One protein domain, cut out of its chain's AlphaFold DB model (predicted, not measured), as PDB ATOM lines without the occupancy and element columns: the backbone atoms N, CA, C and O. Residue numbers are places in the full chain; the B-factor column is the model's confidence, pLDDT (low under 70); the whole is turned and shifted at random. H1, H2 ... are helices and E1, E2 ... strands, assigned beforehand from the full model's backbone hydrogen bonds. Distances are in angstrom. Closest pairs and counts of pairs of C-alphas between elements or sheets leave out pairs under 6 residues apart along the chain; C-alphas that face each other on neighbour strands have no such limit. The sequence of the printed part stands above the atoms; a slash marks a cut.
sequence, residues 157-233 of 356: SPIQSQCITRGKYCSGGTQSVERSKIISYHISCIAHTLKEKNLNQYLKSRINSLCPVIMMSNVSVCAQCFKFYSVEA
ATOM      1  N   SER A 157     144.398 114.334 100.561       83.62
ATOM      2  CA  SER A 157     145.459 114.733  99.634       83.62
ATOM      3  C   SER A 157     144.951 114.749  98.181       83.62
ATOM      4  O   SER A 157     144.510 113.705  97.678       83.62
ATOM      5  N   PRO A 158     145.006 115.897  97.475       84.31
ATOM      6  CA  PRO A 158     144.645 115.972  96.063       84.31
ATOM      7  C   PRO A 158     145.603 115.134  95.207       84.31
ATOM      8  O   PRO A 158     146.818 115.289  95.291       84.31
ATOM      9  N   ILE A 159     145.057 114.278  94.343       83.94
ATOM     10  CA  ILE A 159     145.835 113.504  93.369       83.94
ATOM     11  C   ILE A 159     145.529 114.061  91.981       83.94
ATOM     12  O   ILE A 159     144.365 114.169  91.587       83.94
ATOM     13  N   GLN A 160     146.571 114.417  91.227       76.00
ATOM     14  CA  GLN A 160     146.411 114.879  89.848       76.00
ATOM     15  C   GLN A 160     145.689 113.807  89.025       76.00
ATOM     16  O   GLN A 160     145.994 112.623  89.154       76.00
ATOM     17  N   SER A 161     144.736 114.212  88.180       82.31
ATOM     18  CA  SER A 161     143.859 113.340  87.372       82.31
ATOM     19  C   SER A 161     142.792 112.531  88.124       82.31
ATOM     20  O   SER A 161     142.037 111.787  87.492       82.31
ATOM     21  N   GLN A 162     142.641 112.704  89.440       86.25
ATOM     22  CA  GLN A 162     141.546 112.109  90.211       86.25
ATOM     23  C   GLN A 162     140.604 113.182  90.751       86.25
ATOM     24  O   GLN A 162     141.030 114.254  91.168       86.25
ATOM     25  N   CYS A 163     139.305 112.885  90.752       88.25
ATOM     26  CA  CYS A 163     138.320 113.773  91.349       88.25
ATOM     27  C   CYS A 163     138.458 113.749  92.877       88.25
ATOM     28  O   CYS A 163     138.305 112.689  93.484       88.25
ATOM     29  N   ILE A 164     138.702 114.906  93.497       86.50
ATOM     30  CA  ILE A 164     138.944 115.017  94.944       86.50
ATOM     31  C   ILE A 164     137.778 114.513  95.796       86.50
ATOM     32  O   ILE A 164     138.001 113.983  96.875       86.50
ATOM     33  N   THR A 165     136.543 114.622  95.303       79.06
ATOM     34  CA  THR A 165     135.352 114.145  96.018       79.06
ATOM     35  C   THR A 165     135.260 112.625  96.089       79.06
ATOM     36  O   THR A 165     134.517 112.106  96.912       79.06
ATOM     37  N   ARG A 166     135.987 111.902  95.219       66.12
ATOM     38  CA  ARG A 166     136.046 110.428  95.165       66.12
ATOM     39  C   ARG A 166     134.676 109.728  95.224       66.12
ATOM     40  O   ARG A 166     134.571 108.565  95.592       66.12
ATOM     41  N   GLY A 167     133.605 110.417  94.827       66.94
ATOM     42  CA  GLY A 167     132.255 109.868  94.882       66.94
ATOM     43  C   GLY A 167     132.117 108.622  94.004       66.94
ATOM     44  O   GLY A 167     132.791 108.499  92.981       66.94
ATOM     45  N   LYS A 168     131.183 107.729  94.354       61.12
ATOM     46  CA  LYS A 168     130.938 106.445  93.660       61.12
ATOM     47  C   LYS A 168     130.776 106.569  92.135       61.12
ATOM     48  O   LYS A 168     131.069 105.617  91.419       61.12
ATOM     49  N   TYR A 169     130.324 107.730  91.657       66.38
ATOM     50  CA  TYR A 169     130.076 108.033  90.242       66.38
ATOM     51  C   TYR A 169     131.071 109.032  89.632       66.38
ATOM     52  O   TYR A 169     130.857 109.512  88.521       66.38
ATOM     53  N   CYS A 170     132.143 109.384  90.343       77.44
ATOM     54  CA  CYS A 170     133.130 110.319  89.821       77.44
ATOM     55  C   CYS A 170     133.958 109.673  88.710       77.44
ATOM     56  O   CYS A 170     134.517 108.589  88.872       77.44
ATOM     57  N   SER A 171     134.078 110.379  87.587       73.00
ATOM     58  CA  SER A 171     135.113 110.103  86.592       73.00
ATOM     59  C   SER A 171     136.441 110.763  86.993       73.00
ATOM     60  O   SER A 171     136.533 111.423  88.031       73.00
ATOM     61  N   GLY A 172     137.495 110.555  86.195       79.44
ATOM     62  CA  GLY A 172     138.798 111.189  86.418       79.44
ATOM     63  C   GLY A 172     138.701 112.710  86.600       79.44
ATOM     64  O   GLY A 172     137.762 113.364  86.141       79.44
ATOM     65  N   GLY A 173     139.683 113.271  87.295       84.81
ATOM     66  CA  GLY A 173     139.813 114.699  87.541       84.81
ATOM     67  C   GLY A 173     140.245 115.439  86.276       84.81
ATOM     68  O   GLY A 173     141.433 115.559  85.988       84.81
ATOM     69  N   THR A 174     139.273 115.892  85.485       87.50
ATOM     70  CA  THR A 174     139.502 116.585  84.203       87.50
ATOM     71  C   THR A 174     139.326 118.097  84.294       87.50
ATOM     72  O   THR A 174     139.649 118.802  83.346       87.50
ATOM     73  N   GLN A 175     138.758 118.590  85.391       91.12
ATOM     74  CA  GLN A 175     138.499 120.003  85.645       91.12
ATOM     75  C   GLN A 175     139.165 120.430  86.952       91.12
ATOM     76  O   GLN A 175     139.588 119.586  87.742       91.12
ATOM     77  N   SER A 176     139.238 121.736  87.188       91.31
ATOM     78  CA  SER A 176     139.769 122.312  88.422       91.31
ATOM     79  C   SER A 176     138.731 123.225  89.059       91.31
ATOM     80  O   SER A 176     138.090 124.005  88.361       91.31
ATOM     81  N   VAL A 177     138.574 123.146  90.375       91.44
ATOM     82  CA  VAL A 177     137.718 124.047  91.154       91.44
ATOM     83  C   VAL A 177     138.446 124.481  92.420       91.44
ATOM     84  O   VAL A 177     139.264 123.733  92.956       91.44
ATOM     85  N   GLU A 178     138.130 125.674  92.913       90.69
ATOM     86  CA  GLU A 178     138.593 126.133  94.220       90.69
ATOM     87  C   GLU A 178     138.059 125.204  95.312       90.69
ATOM     88  O   GLU A 178     136.849 124.966  95.421       90.69
ATOM     89  N   ARG A 179     138.958 124.687  96.150       90.88
ATOM     90  CA  ARG A 179     138.607 123.755  97.223       90.88
ATOM     91  C   ARG A 179     137.665 124.388  98.249       90.88
ATOM     92  O   ARG A 179     136.789 123.702  98.774       90.88
ATOM     93  N   SER A 180     137.761 125.701  98.456       90.62
ATOM     94  CA  SER A 180     136.852 126.478  99.308       90.62
ATOM     95  C   SER A 180     135.374 126.344  98.917       90.62
ATOM     96  O   SER A 180     134.516 126.389  99.800       90.62
ATOM     97  N   LYS A 181     135.046 126.133  97.631       90.00
ATOM     98  CA  LYS A 181     133.659 125.915  97.169       90.00
ATOM     99  C   LYS A 181     133.118 124.561  97.616       90.00
ATOM    100  O   LYS A 181     131.967 124.474  98.035       90.00
ATOM    101  N   ILE A 182     133.959 123.527  97.570       90.00
ATOM    102  CA  ILE A 182     133.621 122.177  98.042       90.00
ATOM    103  C   ILE A 182     133.420 122.201  99.559       90.00
ATOM    104  O   ILE A 182     132.361 121.818 100.051       90.00
ATOM    105  N   ILE A 183     134.399 122.742 100.284       90.38
ATOM    106  CA  ILE A 183     134.367 122.853 101.747       90.38
ATOM    107  C   ILE A 183     133.164 123.686 102.205       90.38
ATOM    108  O   ILE A 183     132.454 123.294 103.126       90.38
ATOM    109  N   SER A 184     132.874 124.805 101.533       89.81
ATOM    110  CA  SER A 184     131.708 125.639 101.851       89.81
ATOM    111  C   SER A 184     130.393 124.873 101.740       89.81
ATOM    112  O   SER A 184     129.511 125.074 102.571       89.81
ATOM    113  N   TYR A 185     130.262 123.996 100.742       89.06
ATOM    114  CA  TYR A 185     129.088 123.144 100.599       89.06
ATOM    115  C   TYR A 185     128.983 122.126 101.746       89.06
ATOM    116  O   TYR A 185     127.916 122.009 102.345       89.06
ATOM    117  N   HIS A 186     130.081 121.451 102.117       88.81
ATOM    118  CA  HIS A 186     130.094 120.518 103.254       88.81
ATOM    119  C   HIS A 186     129.728 121.211 104.576       88.81
ATOM    120  O   HIS A 186     128.902 120.701 105.332       88.81
ATOM    121  N   ILE A 187     130.252 122.418 104.814       90.81
ATOM    122  CA  ILE A 187     129.887 123.251 105.970       90.81
ATOM    123  C   ILE A 187     128.382 123.555 105.977       90.81
ATOM    124  O   ILE A 187     127.731 123.443 107.015       90.81
ATOM    125  N   SER A 188     127.802 123.891 104.822       88.12
ATOM    126  CA  SER A 188     126.358 124.122 104.712       88.12
ATOM    127  C   SER A 188     125.526 122.866 104.965       88.12
ATOM    128  O   SER A 188     124.452 122.977 105.556       88.12
ATOM    129  N   CYS A 189     126.014 121.680 104.591       86.88
ATOM    130  CA  CYS A 189     125.384 120.413 104.959       86.88
ATOM    131  C   CYS A 189     125.389 120.197 106.479       86.88
ATOM    132  O   CYS A 189     124.334 119.908 107.040       86.88
ATOM    133  N   ILE A 190     126.527 120.406 107.152       88.56
ATOM    134  CA  ILE A 190     126.640 120.283 108.617       88.56
ATOM    135  C   ILE A 190     125.684 121.256 109.309       88.56
ATOM    136  O   ILE A 190     124.867 120.845 110.131       88.56
ATOM    137  N   ALA A 191     125.730 122.534 108.928       87.19
ATOM    138  CA  ALA A 191     124.885 123.564 109.521       87.19
ATOM    139  C   ALA A 191     123.389 123.290 109.321       87.19
ATOM    140  O   ALA A 191     122.592 123.502 110.232       87.19
ATOM    141  N   HIS A 192     123.000 122.765 108.157       85.56
ATOM    142  CA  HIS A 192     121.620 122.357 107.909       85.56
ATOM    143  C   HIS A 192     121.205 121.163 108.782       85.56
ATOM    144  O   HIS A 192     120.100 121.160 109.324       85.56
ATOM    145  N   THR A 193     122.068 120.156 108.931       84.62
ATOM    146  CA  THR A 193     121.790 118.967 109.752       84.62
ATOM    147  C   THR A 193     121.627 119.318 111.227       84.62
ATOM    148  O   THR A 193     120.705 118.815 111.869       84.62
ATOM    149  N   LEU A 194     122.465 120.215 111.743       83.88
ATOM    150  CA  LEU A 194     122.413 120.656 113.137       83.88
ATOM    151  C   LEU A 194     121.374 121.757 113.388       83.88
ATOM    152  O   LEU A 194     121.072 122.056 114.533       83.88
ATOM    153  N   LYS A 195     120.772 122.319 112.330       83.50
ATOM    154  CA  LYS A 195     119.778 123.410 112.384       83.50
ATOM    155  C   LYS A 195     120.288 124.688 113.064       83.50
ATOM    156  O   LYS A 195     119.482 125.524 113.472       83.50
ATOM    157  N   GLU A 196     121.603 124.877 113.104       79.56
ATOM    158  CA  GLU A 196     122.233 126.014 113.768       79.56
ATOM    159  C   GLU A 196     122.433 127.191 112.811       79.56
ATOM    160  O   GLU A 196     123.080 127.096 111.758       79.56
ATOM    161  N   LYS A 197     121.868 128.343 113.185       73.62
ATOM    162  CA  LYS A 197     122.071 129.605 112.464       73.62
ATOM    163  C   LYS A 197     123.479 130.114 112.776       73.62
ATOM    164  O   LYS A 197     123.972 129.932 113.875       73.62
ATOM    165  N   ASN A 198     124.146 130.746 111.814       84.62
ATOM    166  CA  ASN A 198     125.519 131.274 111.942       84.62
ATOM    167  C   ASN A 198     126.654 130.237 112.074       84.62
ATOM    168  O   ASN A 198     127.810 130.604 111.857       84.62
ATOM    169  N   LEU A 199     126.356 128.947 112.265       88.31
ATOM    170  CA  LEU A 199     127.373 127.886 112.292       88.31
ATOM    171  C   LEU A 199     128.228 127.853 111.011       88.31
ATOM    172  O   LEU A 199     129.428 127.611 111.053       88.31
ATOM    173  N   ASN A 200     127.635 128.195 109.861       89.38
ATOM    174  CA  ASN A 200     128.370 128.332 108.600       89.38
ATOM    175  C   ASN A 200     129.543 129.322 108.688       89.38
ATOM    176  O   ASN A 200     130.602 129.068 108.120       89.38
ATOM    177  N   GLN A 201     129.336 130.473 109.336       90.75
ATOM    178  CA  GLN A 201     130.360 131.509 109.450       90.75
ATOM    179  C   GLN A 201     131.446 131.077 110.434       90.75
ATOM    180  O   GLN A 201     132.629 131.231 110.131       90.75
ATOM    181  N   TYR A 202     131.039 130.466 111.549       93.19
ATOM    182  CA  TYR A 202     131.947 129.892 112.532       93.19
ATOM    183  C   TYR A 202     132.865 128.828 111.909       93.19
ATOM    184  O   TYR A 202     134.078 129.022 111.866       93.19
ATOM    185  N   LEU A 203     132.304 127.768 111.308       92.94
ATOM    186  CA  LEU A 203     133.090 126.672 110.721       92.94
ATOM    187  C   LEU A 203     134.021 127.152 109.596       92.94
ATOM    188  O   LEU A 203     135.148 126.672 109.479       92.94
ATOM    189  N   LYS A 204     133.583 128.125 108.780       91.12
ATOM    190  CA  LYS A 204     134.433 128.736 107.741       91.12
ATOM    191  C   LYS A 204     135.603 129.510 108.343       91.12
ATOM    192  O   LYS A 204     136.715 129.393 107.841       91.12
ATOM    193  N   SER A 205     135.360 130.294 109.392       92.25
ATOM    194  CA  SER A 205     136.414 131.031 110.097       92.25
ATOM    195  C   SER A 205     137.441 130.070 110.700       92.25
ATOM    196  O   SER A 205     138.642 130.204 110.466       92.25
ATOM    197  N   ARG A 206     136.958 129.030 111.386       93.38
ATOM    198  CA  ARG A 206     137.789 128.017 112.043       93.38
ATOM    199  C   ARG A 206     138.668 127.248 111.058       93.38
ATOM    200  O   ARG A 206     139.878 127.202 111.257       93.38
ATOM    201  N   ILE A 207     138.119 126.717 109.961       91.25
ATOM    202  CA  ILE A 207     138.941 125.986 108.978       91.25
ATOM    203  C   ILE A 207     139.954 126.896 108.264       91.25
ATOM    204  O   ILE A 207     141.065 126.457 107.972       91.25
ATOM    205  N   ASN A 208     139.611 128.168 108.026       91.44
ATOM    206  CA  ASN A 208     140.549 129.151 107.475       91.44
ATOM    207  C   ASN A 208     141.712 129.441 108.436       91.44
ATOM    208  O   ASN A 208     142.834 129.616 107.970       91.44
ATOM    209  N   SER A 209     141.452 129.479 109.746       91.75
ATOM    210  CA  SER A 209     142.484 129.660 110.775       91.75
ATOM    211  C   SER A 209     143.390 128.431 110.884       91.75
ATOM    212  O   SER A 209     144.613 128.536 110.807       91.75
ATOM    213  N   LEU A 210     142.796 127.237 110.971       91.69
ATOM    214  CA  LEU A 210     143.550 125.997 111.149       91.69
ATOM    215  C   LEU A 210     144.355 125.618 109.899       91.69
ATOM    216  O   LEU A 210     145.461 125.084 110.023       91.69
ATOM    217  N   CYS A 211     143.808 125.862 108.702       85.50
ATOM    218  CA  CYS A 211     144.355 125.393 107.428       85.50
ATOM    219  C   CYS A 211     144.087 126.340 106.246       85.50
ATOM    220  O   CYS A 211     143.402 125.971 105.281       85.50
ATOM    221  N   PRO A 212     144.701 127.535 106.231       87.06
ATOM    222  CA  PRO A 212     144.483 128.510 105.163       87.06
ATOM    223  C   PRO A 212     144.891 127.974 103.781       87.06
ATOM    224  O   PRO A 212     144.221 128.230 102.780       87.06
ATOM    225  N   VAL A 213     145.953 127.163 103.712       86.38
ATOM    226  CA  VAL A 213     146.478 126.603 102.452       86.38
ATOM    227  C   VAL A 213     145.451 125.715 101.744       86.38
ATOM    228  O   VAL A 213     145.293 125.794 100.525       86.38
ATOM    229  N   ILE A 214     144.710 124.902 102.500       84.75
ATOM    230  CA  ILE A 214     143.669 124.021 101.955       84.75
ATOM    231  C   ILE A 214     142.577 124.853 101.280       84.75
ATOM    232  O   ILE A 214     142.146 124.525 100.174       84.75
ATOM    233  N   MET A 215     142.192 125.968 101.894       84.12
ATOM    234  CA  MET A 215     141.119 126.842 101.421       84.12
ATOM    235  C   MET A 215     141.492 127.626 100.157       84.12
ATOM    236  O   MET A 215     140.617 127.923  99.346       84.12
ATOM    237  N   MET A 216     142.779 127.899  99.943       85.75
ATOM    238  CA  MET A 216     143.282 128.600  98.752       85.75
ATOM    239  C   MET A 216     143.616 127.665  97.580       85.75
ATOM    240  O   MET A 216     143.900 128.127  96.476       85.75
ATOM    241  N   SER A 217     143.611 126.348  97.802       87.94
ATOM    242  CA  SER A 217     144.037 125.385  96.789       87.94
ATOM    243  C   SER A 217     142.986 125.161  95.697       87.94
ATOM    244  O   SER A 217     141.781 125.087  95.944       87.94
ATOM    245  N   ASN A 218     143.467 124.998  94.465       90.62
ATOM    246  CA  ASN A 218     142.680 124.466  93.362       90.62
ATOM    247  C   ASN A 218     142.839 122.948  93.313       90.62
ATOM    248  O   ASN A 218     143.947 122.424  93.435       90.62
ATOM    249  N   VAL A 219     141.728 122.242  93.127       91.38
ATOM    250  CA  VAL A 219     141.685 120.782  93.203       91.38
ATOM    251  C   VAL A 219     141.011 120.181  91.988       91.38
ATOM    252  O   VAL A 219     140.070 120.738  91.418       91.38
ATOM    253  N   SER A 220     141.515 119.016  91.592       90.88
ATOM    254  CA  SER A 220     141.013 118.313  90.424       90.88
ATOM    255  C   SER A 220     139.653 117.675  90.714       90.88
ATOM    256  O   SER A 220     139.459 117.014  91.736       90.88
ATOM    257  N   VAL A 221     138.694 117.876  89.816       90.81
ATOM    258  CA  VAL A 221     137.325 117.358  89.901       90.81
ATOM    259  C   VAL A 221     136.861 116.816  88.553       90.81
ATOM    260  O   VAL A 221     137.335 117.224  87.493       90.81
ATOM    261  N   CYS A 222     135.912 115.885  88.576       90.50
ATOM    262  CA  CYS A 222     135.247 115.421  87.366       90.50
ATOM    263  C   CYS A 222     134.286 116.490  86.819       90.50
ATOM    264  O   CYS A 222     133.880 117.405  87.539       90.50
ATOM    265  N   ALA A 223     133.867 116.365  85.557       88.12
ATOM    266  CA  ALA A 223     132.961 117.329  84.923       88.12
ATOM    267  C   ALA A 223     131.628 117.517  85.682       88.12
ATOM    268  O   ALA A 223     131.111 118.631  85.762       88.12
ATOM    269  N   GLN A 224     131.090 116.443  86.275       87.69
ATOM    270  CA  GLN A 224     129.854 116.501  87.057       87.69
ATOM    271  C   GLN A 224     130.046 117.276  88.366       87.69
ATOM    272  O   GLN A 224     129.263 118.178  88.658       87.69
ATOM    273  N   CYS A 225     131.109 116.978  89.117       89.06
ATOM    274  CA  CYS A 225     131.444 117.714  90.335       89.06
ATOM    275  C   CYS A 225     131.780 119.176  90.030       89.06
ATOM    276  O   CYS A 225     131.337 120.057  90.756       89.06
ATOM    277  N   PHE A 226     132.481 119.461  88.930       90.19
ATOM    278  CA  PHE A 226     132.745 120.834  88.511       90.19
ATOM    279  C   PHE A 226     131.450 121.622  88.298       90.19
ATOM    280  O   PHE A 226     131.307 122.707  88.858       90.19
ATOM    281  N   LYS A 227     130.486 121.071  87.547       88.38
ATOM    282  CA  LYS A 227     129.177 121.708  87.342       88.38
ATOM    283  C   LYS A 227     128.450 121.925  88.671       88.38
ATOM    284  O   LYS A 227     127.928 123.013  88.906       88.38
ATOM    285  N   PHE A 228     128.458 120.918  89.541       87.31
ATOM    286  CA  PHE A 228     127.814 120.996  90.844       87.31
ATOM    287  C   PHE A 228     128.416 122.107  91.715       87.31
ATOM    288  O   PHE A 228     127.715 123.052  92.058       87.31
ATOM    289  N   TYR A 229     129.717 122.062  92.011       87.44
ATOM    290  CA  TYR A 229     130.349 123.018  92.931       87.44
ATOM    291  C   TYR A 229     130.558 124.415  92.335       87.44
ATOM    292  O   TYR A 229     130.648 125.383  93.086       87.44
ATOM    293  N   SER A 230     130.624 124.549  91.008       83.06
ATOM    294  CA  SER A 230     130.817 125.858  90.365       83.06
ATOM    295  C   SER A 230     129.509 126.599  90.094       83.06
ATOM    296  O   SER A 230     129.527 127.825  90.029       83.06
ATOM    297  N   VAL A 231     128.394 125.881  89.908       75.50
ATOM    298  CA  VAL A 231     127.129 126.472  89.433       75.50
ATOM    299  C   VAL A 231     125.951 126.165  90.351       75.50
ATOM    300  O   VAL A 231     125.157 127.057  90.628       75.50
ATOM    301  N   GLU A 232     125.802 124.916  90.797       69.88
ATOM    302  CA  GLU A 232     124.602 124.466  91.517       69.88
ATOM    303  C   GLU A 232     124.713 124.716  93.028       69.88
ATOM    304  O   GLU A 232     123.762 125.190  93.638       69.88
ATOM    305  N   ALA A 233     125.882 124.479  93.625       67.06
ATOM    306  CA  ALA A 233     126.119 124.638  95.061       67.06
ATOM    307  C   ALA A 233     126.079 126.105  95.533       67.06
ATOM    308  O   ALA A 233     125.820 126.366  96.705       67.06
TER     309      ALA A 233
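What this domain is: This is residues 157 to 233 of the 356 residues of an uncharacterized protein of Tritrichomonas foetus (UniProt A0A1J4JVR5). Two helices, H1 and H2, form a V-shaped helical hairpin whose open end is bridged by the short helix H3; at that end lies a small two-stranded ribbon, E1 and E2, with H4 packed beside E1 and the start of H1. The long unnamed stretch 157 to 174 loops over one side of the ribbon E1 and E2 and leads into E1 at residue 175, while residues 193 to 198, at the V's tip, stick out. The 77 printed residues include four named helices and two named strands, in the order E1 H1 H2 H3 E2 H4, with an antiparallel sheet E1 - E2; the class is mostly helix. The whole is compact, with a radius of gyration of the C-alphas of 13.0 A and spans of 35 by 24 by 20 A.

Where its parts are: E1 is residues 175 to 178, beginning at C-alpha 175 (138.499, 120.003, 85.645). H1, residues 179 to 194, is 22.9 A long, and H2, residues 199 to 210, 16.3 A. H3 is residues 212 to 216 and E2 218 to 221. H4, residues 223 to 232, is 12.8 A long and ends at C-alpha 232 (124.602, 124.466, 91.517).

How they stand to each other: H1 is the hub. With residues 184 to 191 alone it touches H2, closest at the C-alphas of Ala 191 and Leu 199, 5.7 A, at a steep tilt of 43 degrees, opposite ways. It touches H3 at Ser 180 and Met 215, closest C-alphas 4.8 A, and H4 at Lys 181 and Tyr 229, 6.1 A, at a steep tilt of 64 degrees, the same way. H2 and H4 are apart. Across E1 and E2, N 175 and O 221 are 2.9 A apart. In H1, H2, H3 and H4 every O i to N i+4 pair is within hydrogen-bond range.

The domain as a whole: The C-alphas of Ser 161 and Lys 197 are farthest apart, 37.0 A. The printed part has no cut, and the five links between named elements are tight. Mean pLDDT of the printed part is 85.5; residues 166 to 169 and 232 to 233 are under 70.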